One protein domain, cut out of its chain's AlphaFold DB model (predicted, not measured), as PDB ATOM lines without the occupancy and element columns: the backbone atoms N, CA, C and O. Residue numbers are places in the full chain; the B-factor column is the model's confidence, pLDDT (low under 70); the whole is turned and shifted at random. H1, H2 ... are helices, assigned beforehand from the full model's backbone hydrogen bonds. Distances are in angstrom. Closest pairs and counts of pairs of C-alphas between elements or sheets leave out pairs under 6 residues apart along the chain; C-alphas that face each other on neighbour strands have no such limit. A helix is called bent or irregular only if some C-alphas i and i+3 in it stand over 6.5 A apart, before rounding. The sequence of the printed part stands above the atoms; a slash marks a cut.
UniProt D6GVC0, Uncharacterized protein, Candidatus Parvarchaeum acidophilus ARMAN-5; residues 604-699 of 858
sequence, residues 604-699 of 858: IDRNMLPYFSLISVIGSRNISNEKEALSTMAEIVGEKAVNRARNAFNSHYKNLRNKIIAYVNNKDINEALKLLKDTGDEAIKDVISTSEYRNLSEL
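This is residues 604 to 699 of the 858 residues of an uncharacterized protein of Candidatus Parvarchaeum acidophilus ARMAN-5 (UniProt D6GVC0). A compact cluster of six helices has the short helix H1 in its middle, with H2, H3, H5 and H6 packed round it and crossing it at various angles, and H4 farther out, packed on H5. H4, H5 and H6 fold back and forth as two successive helical hairpins. The printed part has 96 residues with six named helices in the order H1 to H6 and no named strand; the class is all helix. The radius of gyration of the C-alphas is 12.0 A, and the C-alphas span 33 by 29 by 28 A in a rounded outline.

H1, residues 609 to 618, is one of two hubs, each touching four helices; the other is H6, residues 682 to 691. H1 touches H2, residues 623 to 637, about perpendicular at 75 degrees, with the closest C-alphas, those of Phe 612 and Ala 629, 4.3 A apart. H1 touches H3, residues 639 to 652, at a steep tilt of 55 degrees, the closest C-alphas being Val 617 and Arg 646 at 4.4 A. H2 touches H3 with residues 630 to 634 alone, closest at the C-alphas of Ala 634 and Val 642, 6.3 A. H3 and H4, residues 654 to 665, meet only through their link. H4 and H5, residues 669 to 677, form a hairpin at a shallow tilt of 18 degrees; H4 touches H5 with residues 659 to 664 alone, the closest C-alphas being Ile 660 and Ala 672 at 5.0 A. H5 and H6 form a second hairpin at a shallow tilt of 24 degrees, with the closest C-alphas, Lys 677 and Lys 685, 6.0 A apart. H6 touches H1 at a shallow tilt of 25 degrees, opposite ways, with the C-alphas of Pro 610 and Ser 691 closest at 4.8 A. H2 and H5 are apart, and so are H4 and H6. The helix packing is mostly crossed, but only just: 3 of 9 touching pairs are at a shallow tilt. Each O i to N i+4 pair is within hydrogen-bond range in H1, H2, H3 and H5, against 6 of 8 in H4 and 3 of 6 in H6.

H1 begins at C-alpha 609, (25.119, 39.651, 8.567), and measures 14.1 A. H2 is 20.6 A long, H3 19.8 A and H4 17.8 A. H4 is irregular, with C-alphas 655 and 658 7.1 A apart. H5 measures 12.2 A; H6 measures 15.0 A and ends at C-alpha 691, (25.525, 43.487, 12.624).

The C-alphas of Ser 651 and Ser 697 are the two farthest apart, at 34.1 A. The printed part has no cut, and its five links between helices are tight. The mean pLDDT of the printed part is 89.3; residues 692 to 698 are under 70.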
ATOM      1  N   ILE A 604      18.261  40.156   2.411       75.81
ATOM      2  CA  ILE A 604      19.419  39.875   3.261       75.81
ATOM      3  C   ILE A 604      19.092  38.728   4.217       75.81
ATOM      4  O   ILE A 604      18.140  38.821   4.997       75.81
ATOM      5  N   ASP A 605      19.922  37.681   4.214       82.38
ATOM      6  CA  ASP A 605      19.922  36.704   5.302       82.38
ATOM      7  C   ASP A 605      20.494  37.355   6.566       82.38
ATOM      8  O   ASP A 605      21.702  37.568   6.720       82.38
ATOM      9  N   ARG A 606      19.592  37.693   7.486       78.06
ATOM     10  CA  ARG A 606      19.925  38.403   8.722       78.06
ATOM     11  C   ARG A 606      20.879  37.614   9.615       78.06
ATOM     12  O   ARG A 606      21.691  38.233  10.300       78.06
ATOM     13  N   ASN A 607      20.829  36.282   9.574       83.62
ATOM     14  CA  ASN A 607      21.707  35.425  10.374       83.62
ATOM     15  C   ASN A 607      23.154  35.458   9.868       83.62
ATOM     16  O   ASN A 607      24.089  35.213  10.631       83.62
ATOM     17  N   MET A 608      23.343  35.797   8.591       88.62
ATOM     18  CA  MET A 608      24.655  35.875   7.954       88.62
ATOM     19  C   MET A 608      25.304  37.253   8.085       88.62
ATOM     20  O   MET A 608      26.513  37.370   7.894       88.62
ATOM     21  N   LEU A 609      24.564  38.298   8.471       88.31
ATOM     22  CA  LEU A 609      25.119  39.651   8.567       88.31
ATOM     23  C   LEU A 609      26.290  39.816   9.540       88.31
ATOM     24  O   LEU A 609      27.246  40.496   9.158       88.31
ATOM     25  N   PRO A 610      26.298  39.206  10.740       90.75
ATOM     26  CA  PRO A 610      27.483  39.201  11.597       90.75
ATOM     27  C   PRO A 610      28.724  38.653  10.878       90.75
ATOM     28  O   PRO A 610      29.798  39.255  10.929       90.75
ATOM     29  N   TYR A 611      28.561  37.559  10.127       91.38
ATOM     30  CA  TYR A 611      29.635  36.958   9.339       91.38
ATOM     31  C   TYR A 611      30.056  37.839   8.159       91.38
ATOM     32  O   TYR A 611      31.251  38.051   7.958       91.38
ATOM     33  N   PHE A 612      29.112  38.382   7.389       93.94
ATOM     34  CA  PHE A 612      29.413  39.242   6.241       93.94
ATOM     35  C   PHE A 612      30.083  40.550   6.657       93.94
ATOM     36  O   PHE A 612      31.066  40.957   6.036       93.94
ATOM     37  N   SER A 613      29.635  41.158   7.756       93.25
ATOM     38  CA  SER A 613      30.263  42.353   8.327       93.25
ATOM     39  C   SER A 613      31.720  42.063   8.683       93.25
ATOM     40  O   SER A 613      32.618  42.787   8.256       93.25
ATOM     41  N   LEU A 614      31.975  40.942   9.362       94.62
ATOM     42  CA  LEU A 614      33.324  40.512   9.719       94.62
ATOM     43  C   LEU A 614      34.200  40.261   8.479       94.62
ATOM     44  O   LEU A 614      35.275  40.850   8.350       94.62
ATOM     45  N   ILE A 615      33.730  39.427   7.546       95.50
ATOM     46  CA  ILE A 615      34.458  39.061   6.318       95.50
ATOM     47  C   ILE A 615      34.755  40.295   5.464       95.50
ATOM     48  O   ILE A 615      35.845  40.396   4.906       95.50
ATOM     49  N   SER A 616      33.836  41.254   5.371       96.25
ATOM     50  CA  SER A 616      34.050  42.460   4.568       96.25
ATOM     51  C   SER A 616      35.200  43.334   5.094       96.25
ATOM     52  O   SER A 616      35.913  43.950   4.298       96.25
ATOM     53  N   VAL A 617      35.449  43.318   6.412       96.81
ATOM     54  CA  VAL A 617      36.559  44.037   7.061       96.81
ATOM     55  C   VAL A 617      37.863  43.240   6.986       96.81
ATOM     56  O   VAL A 617      38.896  43.780   6.587       96.81
ATOM     57  N   ILE A 618      37.846  41.956   7.359       95.62
ATOM     58  CA  ILE A 618      39.082  41.169   7.527       95.62
ATOM     59  C   ILE A 618      39.453  40.310   6.306       95.62
ATOM     60  O   ILE A 618      40.599  39.875   6.180       95.62
ATOM     61  N   GLY A 619      38.532  40.090   5.371       93.19
ATOM     62  CA  GLY A 619      38.669  39.179   4.231       93.19
ATOM     63  C   GLY A 619      38.441  37.705   4.588       93.19
ATOM     64  O   GLY A 619      38.447  37.315   5.757       93.19
ATOM     65  N   SER A 620      38.271  36.862   3.569       92.94
ATOM     66  CA  SER A 620      38.061  35.410   3.707       92.94
ATOM     67  C   SER A 620      38.939  34.643   2.715       92.94
ATOM     68  O   SER A 620      39.286  35.147   1.658       92.94
ATOM     69  N   ARG A 621      39.322  33.404   3.053       90.06
ATOM     70  CA  ARG A 621      39.996  32.501   2.096       90.06
ATOM     71  C   ARG A 621      39.016  31.841   1.127       90.06
ATOM     72  O   ARG A 621      39.412  31.424   0.046       90.06
ATOM     73  N   ASN A 622      37.749  31.724   1.521       92.94
ATOM     74  CA  ASN A 622      36.689  31.305   0.621       92.94
ATOM     75  C   ASN A 622      36.268  32.518  -0.219       92.94
ATOM     76  O   ASN A 622      35.620  33.428   0.302       92.94
ATOM     77  N   ILE A 623      36.649  32.495  -1.499       93.00
ATOM     78  CA  ILE A 623      36.404  33.565  -2.476       93.00
ATOM     79  C   ILE A 623      34.903  33.802  -2.682       93.00
ATOM     80  O   ILE A 623      34.488  34.944  -2.851       93.00
ATOM     81  N   SER A 624      34.082  32.746  -2.637       93.44
ATOM     82  CA  SER A 624      32.627  32.873  -2.786       93.44
ATOM     83  C   SER A 624      32.037  33.667  -1.625       93.44
ATOM     84  O   SER A 624      31.392  34.688  -1.848       93.44
ATOM     85  N   ASN A 625      32.349  33.262  -0.389       91.88
ATOM     86  CA  ASN A 625      31.871  33.952   0.813       91.88
ATOM     87  C   ASN A 625      32.419  35.381   0.901       91.88
ATOM     88  O   ASN A 625      31.743  36.272   1.402       91.88
ATOM     89  N   GLU A 626      33.650  35.612   0.437       94.25
ATOM     90  CA  GLU A 626      34.229  36.953   0.383       94.25
ATOM     91  C   GLU A 626      33.491  37.851  -0.607       94.25
ATOM     92  O   GLU A 626      33.127  38.973  -0.260       94.25
ATOM     93  N   LYS A 627      33.246  37.359  -1.824       95.19
ATOM     94  CA  LYS A 627      32.526  38.105  -2.856       95.19
ATOM     95  C   LYS A 627      31.105  38.439  -2.405       95.19
ATOM     96  O   LYS A 627      30.674  39.575  -2.574       95.19
ATOM     97  N   GLU A 628      30.412  37.471  -1.815       93.31
ATOM     98  CA  GLU A 628      29.067  37.654  -1.271       93.31
ATOM     99  C   GLU A 628      29.061  38.684  -0.135       93.31
ATOM    100  O   GLU A 628      28.354  39.683  -0.229       93.31
ATOM    101  N   ALA A 629      29.936  38.532   0.865       93.50
ATOM    102  CA  ALA A 629      30.049  39.479   1.972       93.50
ATOM    103  C   ALA A 629      30.357  40.907   1.500       93.50
ATOM    104  O   ALA A 629      29.745  41.860   1.977       93.50
ATOM    105  N   LEU A 630      31.293  41.073   0.560       93.75
ATOM    106  CA  LEU A 630      31.628  42.386   0.007       93.75
ATOM    107  C   LEU A 630      30.448  42.998  -0.751       93.75
ATOM    108  O   LEU A 630      30.180  44.181  -0.558       93.75
ATOM    109  N   SER A 631      29.733  42.210  -1.561       90.81
ATOM    110  CA  SER A 631      28.547  42.676  -2.293       90.81
ATOM    111  C   SER A 631      27.445  43.109  -1.331       90.81
ATOM    112  O   SER A 631      27.015  44.261  -1.365       90.81
ATOM    113  N   THR A 632      27.047  42.232  -0.404       90.38
ATOM    114  CA  THR A 632      25.974  42.510   0.557       90.38
ATOM    115  C   THR A 632      26.310  43.711   1.436       90.38
ATOM    116  O   THR A 632      25.488  44.608   1.607       90.38
ATOM    117  N   MET A 633      27.538  43.801   1.953       90.88
ATOM    118  CA  MET A 633      27.939  44.947   2.771       90.88
ATOM    119  C   MET A 633      28.045  46.238   1.953       90.88
ATOM    120  O   MET A 633      27.660  47.304   2.440       90.88
ATOM    121  N   ALA A 634      28.498  46.179   0.699       90.12
ATOM    122  CA  ALA A 634      28.506  47.346  -0.177       90.12
ATOM    123  C   ALA A 634      27.087  47.871  -0.456       90.12
ATOM    124  O   ALA A 634      26.898  49.087  -0.534       90.12
ATOM    125  N   GLU A 635      26.080  47.005  -0.535       87.62
ATOM    126  CA  GLU A 635      24.680  47.418  -0.696       87.62
ATOM    127  C   GLU A 635      24.112  48.123   0.549       87.62
ATOM    128  O   GLU A 635      23.302  49.041   0.406       87.62
ATOM    129  N   ILE A 636      24.567  47.749   1.751       87.88
ATOM    130  CA  ILE A 636      24.075  48.279   3.039       87.88
ATOM    131  C   ILE A 636      24.799  49.575   3.443       87.88
ATOM    132  O   ILE A 636      24.165  50.576   3.799       87.88
ATOM    133  N   VAL A 637      26.136  49.583   3.385       88.44
ATOM    134  CA  VAL A 637      26.978  50.705   3.859       88.44
ATOM    135  C   VAL A 637      27.761  51.403   2.751       88.44
ATOM    136  O   VAL A 637      28.378  52.441   2.988       88.44
ATOM    137  N   GLY A 638      27.722  50.897   1.523       88.38
ATOM    138  CA  GLY A 638      28.445  51.470   0.391       88.38
ATOM    139  C   GLY A 638      29.866  50.937   0.257       88.38
ATOM    140  O   GLY A 638      30.620  50.851   1.227       88.38
ATOM    141  N   GLU A 639      30.272  50.681  -0.983       91.25
ATOM    142  CA  GLU A 639      31.590  50.142  -1.341       91.25
ATOM    143  C   GLU A 639      32.755  50.954  -0.746       91.25
ATOM    144  O   GLU A 639      33.700  50.401  -0.187       91.25
ATOM    145  N   LYS A 640      32.659  52.292  -0.768       91.81
ATOM    146  CA  LYS A 640      33.675  53.167  -0.157       91.81
ATOM    147  C   LYS A 640      33.837  52.926   1.345       91.81
ATOM    148  O   LYS A 640      34.950  53.037   1.848       91.81
ATOM    149  N   ALA A 641      32.757  52.641   2.077       91.50
ATOM    150  CA  ALA A 641      32.846  52.365   3.509       91.50
ATOM    151  C   ALA A 641      33.550  51.028   3.756       91.50
ATOM    152  O   ALA A 641      34.504  50.993   4.528       91.50
ATOM    153  N   VAL A 642      33.158  49.987   3.015       94.50
ATOM    154  CA  VAL A 642      33.791  48.661   3.059       94.50
ATOM    155  C   VAL A 642      35.290  48.756   2.758       94.50
ATOM    156  O   VAL A 642      36.114  48.285   3.542       94.50
ATOM    157  N   ASN A 643      35.668  49.448   1.680       95.69
ATOM    158  CA  ASN A 643      37.070  49.612   1.293       95.69
ATOM    159  C   ASN A 643      37.879  50.386   2.344       95.69
ATOM    160  O   ASN A 643      39.006  50.000   2.651       95.69
ATOM    161  N   ARG A 644      37.314  51.449   2.939       96.44
ATOM    162  CA  ARG A 644      37.973  52.182   4.038       96.44
ATOM    163  C   ARG A 644      38.188  51.292   5.259       96.44
ATOM    164  O   ARG A 644      39.300  51.267   5.770       96.44
ATOM    165  N   ALA A 645      37.168  50.548   5.685       96.81
ATOM    166  CA  ALA A 645      37.251  49.649   6.834       96.81
ATOM    167  C   ALA A 645      38.321  48.570   6.634       96.81
ATOM    168  O   ALA A 645      39.165  48.336   7.499       96.81
ATOM    169  N   ARG A 646      38.331  47.953   5.450       97.00
ATOM    170  CA  ARG A 646      39.295  46.917   5.078       97.00
ATOM    171  C   ARG A 646      40.722  47.453   5.006       97.00
ATOM    172  O   ARG A 646      41.654  46.793   5.466       97.00
ATOM    173  N   ASN A 647      40.906  48.654   4.461       97.06
ATOM    174  CA  ASN A 647      42.208  49.316   4.437       97.06
ATOM    175  C   ASN A 647      42.674  49.685   5.848       97.06
ATOM    176  O   ASN A 647      43.816  49.390   6.190       97.06
ATOM    177  N   ALA A 648      41.799  50.251   6.683       96.56
ATOM    178  CA  ALA A 648      42.105  50.561   8.078       96.56
ATOM    179  C   ALA A 648      42.537  49.299   8.841       96.56
ATOM    180  O   ALA A 648      43.595  49.282   9.471       96.56
ATOM    181  N   PHE A 649      41.790  48.201   8.692       97.75
ATOM    182  CA  PHE A 649      42.138  46.923   9.303       97.75
ATOM    183  C   PHE A 649      43.498  46.399   8.832       97.75
ATOM    184  O   PHE A 649      44.343  46.047   9.652       97.75
ATOM    185  N   ASN A 650      43.747  46.362   7.521       96.25
ATOM    186  CA  ASN A 650      44.993  45.811   6.982       96.25
ATOM    187  C   ASN A 650      46.228  46.665   7.295       96.25
ATOM    188  O   ASN A 650      47.316  46.102   7.418       96.25
ATOM    189  N   SER A 651      46.058  47.980   7.431       95.12
ATOM    190  CA  SER A 651      47.149  48.912   7.725       95.12
ATOM    191  C   SER A 651      47.467  48.996   9.217       95.12
ATOM    192  O   SER A 651      48.639  49.036   9.579       95.12
ATOM    193  N   HIS A 652      46.449  49.005  10.084       95.94
ATOM    194  CA  HIS A 652      46.624  49.334  11.506       95.94
ATOM    195  C   HIS A 652      46.328  48.175  12.464       95.94
ATOM    196  O   HIS A 652      46.913  48.118  13.542       95.94
ATOM    197  N   TYR A 653      45.471  47.225  12.076       97.12
ATOM    198  CA  TYR A 653      44.918  46.213  12.993       97.12
ATOM    199  C   TYR A 653      45.103  44.770  12.506       97.12
ATOM    200  O   TYR A 653      44.500  43.830  13.028       97.12
ATOM    201  N   LYS A 654      45.972  44.558  11.510       95.12
ATOM    202  CA  LYS A 654      46.214  43.245  10.894       95.12
ATOM    203  C   LYS A 654      46.698  42.202  11.904       95.12
ATOM    204  O   LYS A 654      46.431  41.013  11.726       95.12
ATOM    205  N   ASN A 655      47.368  42.636  12.972       95.62
ATOM    206  CA  ASN A 655      47.796  41.794  14.090       95.62
ATOM    207  C   ASN A 655      46.622  41.116  14.825       95.62
ATOM    208  O   ASN A 655      46.807  40.030  15.371       95.62
ATOM    209  N   LEU A 656      45.409  41.680  14.793       96.31
ATOM    210  CA  LEU A 656      44.221  41.094  15.432       96.31
ATOM    211  C   LEU A 656      43.637  39.901  14.655       96.31
ATOM    212  O   LEU A 656      42.866  39.120  15.214       96.31
ATOM    213  N   ARG A 657      44.023  39.715  13.385       94.94
ATOM    214  CA  ARG A 657      43.434  38.730  12.459       94.94
ATOM    215  C   ARG A 657      43.400  37.305  13.018       94.94
ATOM    216  O   ARG A 657      42.369  36.650  12.927       94.94
ATOM    217  N   ASN A 658      44.491  36.826  13.616       93.62
ATOM    218  CA  ASN A 658      44.550  35.454  14.136       93.62
ATOM    219  C   ASN A 658      43.620  35.250  15.339       93.62
ATOM    220  O   ASN A 658      42.991  34.200  15.456       93.62
ATOM    221  N   LYS A 659      43.490  36.266  16.200       95.75
ATOM    222  CA  LYS A 659      42.583  36.231  17.353       95.75
ATOM    223  C   LYS A 659      41.121  36.230  16.897       95.75
ATOM    224  O   LYS A 659      40.331  35.438  17.392       95.75
ATOM    225  N   ILE A 660      40.795  37.045  15.893       94.38
ATOM    226  CA  ILE A 660      39.473  37.061  15.251       94.38
ATOM    227  C   ILE A 660      39.137  35.687  14.652       94.38
ATOM    228  O   ILE A 660      38.063  35.153  14.908       94.38
ATOM    229  N   ILE A 661      40.064  35.083  13.899       92.81
ATOM    230  CA  ILE A 661      39.866  33.749  13.304       92.81
ATOM    231  C   ILE A 661      39.632  32.685  14.386       92.81
ATOM    232  O   ILE A 661      38.775  31.822  14.208       92.81
ATOM    233  N   ALA A 662      40.347  32.749  15.514       93.88
ATOM    234  CA  ALA A 662      40.143  31.823  16.626       93.88
ATOM    235  C   ALA A 662      38.720  31.919  17.206       93.88
ATOM    236  O   ALA A 662      38.077  30.889  17.397       93.88
ATOM    237  N   TYR A 663      38.200  33.134  17.411       95.94
ATOM    238  CA  TYR A 663      36.816  33.338  17.851       95.94
ATOM    239  C   TYR A 663      35.799  32.778  16.849       95.94
ATOM    240  O   TYR A 663      34.899  32.037  17.239       95.94
ATOM    241  N   VAL A 664      35.983  33.032  15.548       91.00
ATOM    242  CA  VAL A 664      35.099  32.494  14.497       91.00
ATOM    243  C   VAL A 664      35.111  30.964  14.470       91.00
ATOM    244  O   VAL A 664      34.049  30.349  14.399       91.00
ATOM    245  N   ASN A 665      36.285  30.332  14.574       90.81
ATOM    246  CA  ASN A 665      36.405  28.869  14.607       90.81
ATOM    247  C   ASN A 665      35.716  28.254  15.836       90.81
ATOM    248  O   ASN A 665      35.170  27.155  15.748       90.81
ATOM    249  N   ASN A 666      35.679  28.988  16.949       93.12
ATOM    250  CA  ASN A 666      34.953  28.616  18.162       93.12
ATOM    251  C   ASN A 666      33.456  28.973  18.110       93.12
ATOM    252  O   ASN A 666      32.758  28.804  19.106       93.12
ATOM    253  N   LYS A 667      32.952  29.443  16.958       90.75
ATOM    254  CA  LYS A 667      31.574  29.919  16.746       90.75
ATOM    255  C   LYS A 667      31.186  31.123  17.617       90.75
ATOM    256  O   LYS A 667      30.003  31.356  17.848       90.75
ATOM    257  N   ASP A 668      32.162  31.917  18.048       92.56
ATOM    258  CA  ASP A 668      31.970  33.114  18.871       92.56
ATOM    259  C   ASP A 668      32.140  34.397  18.040       92.56
ATOM    260  O   ASP A 668      33.107  35.151  18.147       92.56
ATOM    261  N   ILE A 669      31.195  34.630  17.130       90.44
ATOM    262  CA  ILE A 669      31.235  35.796  16.232       90.44
ATOM    263  C   ILE A 669      31.101  37.103  17.018       90.44
ATOM    264  O   ILE A 669      31.658  38.124  16.622       90.44
ATOM    265  N   ASN A 670      30.356  37.088  18.123       89.56
ATOM    266  CA  ASN A 670      30.083  38.293  18.896       89.56
ATOM    267  C   ASN A 670      31.363  38.823  19.543       89.56
ATOM    268  O   ASN A 670      31.624  40.023  19.451       89.56
ATOM    269  N   GLU A 671      32.212  37.956  20.102       92.94
ATOM    270  CA  GLU A 671      33.523  38.386  20.599       92.94
ATOM    271  C   GLU A 671      34.469  38.797  19.457       92.94
ATOM    272  O   GLU A 671      35.241  39.746  19.611       92.94
ATOM    273  N   ALA A 672      34.370  38.178  18.273       93.81
ATOM    274  CA  ALA A 672      35.114  38.621  17.089       93.81
ATOM    275  C   ALA A 672      34.731  40.048  16.643       93.81
ATOM    276  O   ALA A 672      35.609  40.865  16.352       93.81
ATOM    277  N   LEU A 673      33.434  40.362  16.605       92.62
ATOM    278  CA  LEU A 673      32.914  41.688  16.256       92.62
ATOM    279  C   LEU A 673      33.231  42.724  17.332       92.62
ATOM    280  O   LEU A 673      33.648  43.836  17.011       92.62
ATOM    281  N   LYS A 674      33.100  42.354  18.606       93.25
ATOM    282  CA  LYS A 674      33.483  43.197  19.741       93.25
ATOM    283  C   LYS A 674      34.961  43.564  19.689       93.25
ATOM    284  O   LYS A 674      35.287  44.733  19.830       93.25
ATOM    285  N   LEU A 675      35.841  42.621  19.348       94.81
ATOM    286  CA  LEU A 675      37.265  42.912  19.181       94.81
ATOM    287  C   LEU A 675      37.531  43.948  18.073       94.81
ATOM    288  O   LEU A 675      38.430  44.773  18.215       94.81
ATOM    289  N   LEU A 676      36.754  43.929  16.983       93.88
ATOM    290  CA  LEU A 676      36.812  44.977  15.959       93.88
ATOM    291  C   LEU A 676      36.233  46.305  16.458       93.88
ATOM    292  O   LEU A 676      36.794  47.357  16.164       93.88
ATOM    293  N   LYS A 677      35.146  46.278  17.230       92.12
ATOM    294  CA  LYS A 677      34.528  47.471  17.827       92.12
ATOM    295  C   LYS A 677      35.459  48.173  18.813       92.12
ATOM    296  O   LYS A 677      35.554  49.398  18.794       92.12
ATOM    297  N   ASP A 678      36.184  47.395  19.609       93.94
ATOM    298  CA  ASP A 678      37.118  47.866  20.633       93.94
ATOM    299  C   ASP A 678      38.355  48.562  20.041       93.94
ATOM    300  O   ASP A 678      39.082  49.238  20.764       93.94
ATOM    301  N   THR A 679      38.580  48.467  18.723       93.12
ATOM    302  CA  THR A 679      39.599  49.288  18.041       93.12
ATOM    303  C   THR A 679      39.272  50.782  18.082       93.12
ATOM    304  O   THR A 679      40.175  51.602  17.941       93.12
ATOM    305  N   GLY A 680      37.994  51.145  18.249       90.38
ATOM    306  CA  GLY A 680      37.530  52.532  18.201       90.38
ATOM    307  C   GLY A 680      37.612  53.181  16.814       90.38
ATOM    308  O   GLY A 680      37.280  54.357  16.685       90.38
ATOM    309  N   ASP A 681      38.022  52.440  15.779       95.62
ATOM    310  CA  ASP A 681      38.171  52.958  14.422       95.62
ATOM    311  C   ASP A 681      36.800  53.203  13.775       95.62
ATOM    312  O   ASP A 681      35.981  52.290  13.635       95.62
ATOM    313  N   GLU A 682      36.546  54.447  13.365       91.00
ATOM    314  CA  GLU A 682      35.261  54.836  12.779       91.00
ATOM    315  C   GLU A 682      34.965  54.103  11.466       91.00
ATOM    316  O   GLU A 682      33.818  53.725  11.227       91.00
ATOM    317  N   ALA A 683      35.973  53.849  10.624       92.12
ATOM    318  CA  ALA A 683      35.759  53.168   9.351       92.12
ATOM    319  C   ALA A 683      35.374  51.701   9.565       92.12
ATOM    320  O   ALA A 683      34.492  51.198   8.872       92.12
ATOM    321  N   ILE A 684      35.993  51.025  10.537       93.94
ATOM    322  CA  ILE A 684      35.605  49.664  10.932       93.94
ATOM    323  C   ILE A 684      34.203  49.668  11.552       93.94
ATOM    324  O   ILE A 684      33.362  48.851  11.167       93.94
ATOM    325  N   LYS A 685      33.921  50.613  12.457       90.38
ATOM    326  CA  LYS A 685      32.624  50.753  13.138       90.38
ATOM    327  C   LYS A 685      31.462  50.983  12.166       90.38
ATOM    328  O   LYS A 685      30.397  50.391  12.353       90.38
ATOM    329  N   ASP A 686      31.676  51.778  11.118       86.88
ATOM    330  CA  ASP A 686      30.705  52.026  10.040       86.88
ATOM    331  C   ASP A 686      30.202  50.719   9.403       86.88
ATOM    332  O   ASP A 686      29.050  50.647   8.983       86.88
ATOM    333  N   VAL A 687      31.055  49.692   9.318       91.12
ATOM    334  CA  VAL A 687      30.723  48.402   8.700       91.12
ATOM    335  C   VAL A 687      30.180  47.412   9.721       91.12
ATOM    336  O   VAL A 687      29.181  46.766   9.453       91.12
ATOM    337  N   ILE A 688      30.796  47.271  10.895       91.25
ATOM    338  CA  ILE A 688      30.364  46.240  11.857       91.25
ATOM    339  C   ILE A 688      29.072  46.609  12.593       91.25
ATOM    340  O   ILE A 688      28.353  45.715  13.030       91.25
ATOM    341  N   SER A 689      28.728  47.895  12.706       85.06
ATOM    342  CA  SER A 689      27.483  48.323  13.363       85.06
ATOM    343  C   SER A 689      26.215  47.850  12.644       85.06
ATOM    344  O   SER A 689      25.154  47.798  13.260       85.06
ATOM    345  N   THR A 690      26.309  47.414  11.385       81.38
ATOM    346  CA  THR A 690      25.193  46.775  10.666       81.38
ATOM    347  C   THR A 690      24.834  45.398  11.217       81.38
ATOM    348  O   THR A 690      23.734  44.909  10.979       81.38
ATOM    349  N   SER A 691      25.767  44.751  11.922       78.38
ATOM    350  CA  SER A 691      25.525  43.487  12.624       78.38
ATOM    351  C   SER A 691      24.879  43.689  13.998       78.38
ATOM    352  O   SER A 691      24.319  42.751  14.561       78.38
ATOM    353  N   GLU A 692      24.914  44.920  14.521       68.56
ATOM    354  CA  GLU A 692      24.320  45.303  15.800       68.56
ATOM    355  C   GLU A 692      22.845  45.662  15.601       68.56
ATOM    356  O   GLU A 692      22.445  46.828  15.570       68.56
ATOM    357  N   TYR A 693      22.020  44.631  15.448       60.69
ATOM    358  CA  TYR A 693      20.571  44.778  15.451       60.69
ATOM    359  C   TYR A 693      20.081  45.277  16.811       60.69
ATOM    360  O   TYR A 693      20.309  44.637  17.841       60.69
ATOM    361  N   ARG A 694      19.316  46.371  16.824       47.09
ATOM    362  CA  ARG A 694      18.463  46.694  17.974       47.09
ATOM    363  C   ARG A 694      17.222  45.807  17.907       47.09
ATOM    364  O   ARG A 694      16.508  45.830  16.908       47.09
ATOM    365  N   ASN A 695      16.987  45.005  18.948       46.19
ATOM    366  CA  ASN A 695      15.740  44.260  19.172       46.19
ATOM    367  C   ASN A 695      15.168  43.577  17.908       46.19
ATOM    368  O   ASN A 695      13.996  43.753  17.578       46.19
ATOM    369  N   LEU A 696      16.015  42.830  17.182       47.94
ATOM    370  CA  LEU A 696      15.655  41.973  16.035       47.94
ATOM    371  C   LEU A 696      14.969  42.659  14.827       47.94
ATOM    372  O   LEU A 696      14.519  41.953  13.921       47.94
ATOM    373  N   SER A 697      14.882  43.994  14.762       56.25
ATOM    374  CA  SER A 697      13.917  44.642  13.856       56.25
ATOM    375  C   SER A 697      14.434  45.784  12.976       56.25
ATOM    376  O   SER A 697      13.797  46.016  11.954       56.25
ATOM    377  N   GLU A 698      15.555  46.443  13.279       67.31
ATOM    378  CA  GLU A 698      16.061  47.587  12.486       67.31
ATOM    379  C   GLU A 698      17.449  47.290  11.897       67.31
ATOM    380  O   GLU A 698      18.367  46.905  12.628       67.31
ATOM    381  N   LEU A 699      17.609  47.465  10.578       72.44
ATOM    382  CA  LEU A 699      18.901  47.312   9.899       72.44
ATOM    383  C   LEU A 699      19.583  48.678   9.781       72.44
ATOM    384  O   LEU A 699      19.145  49.546   9.028       72.44
TER     385      LEU A 699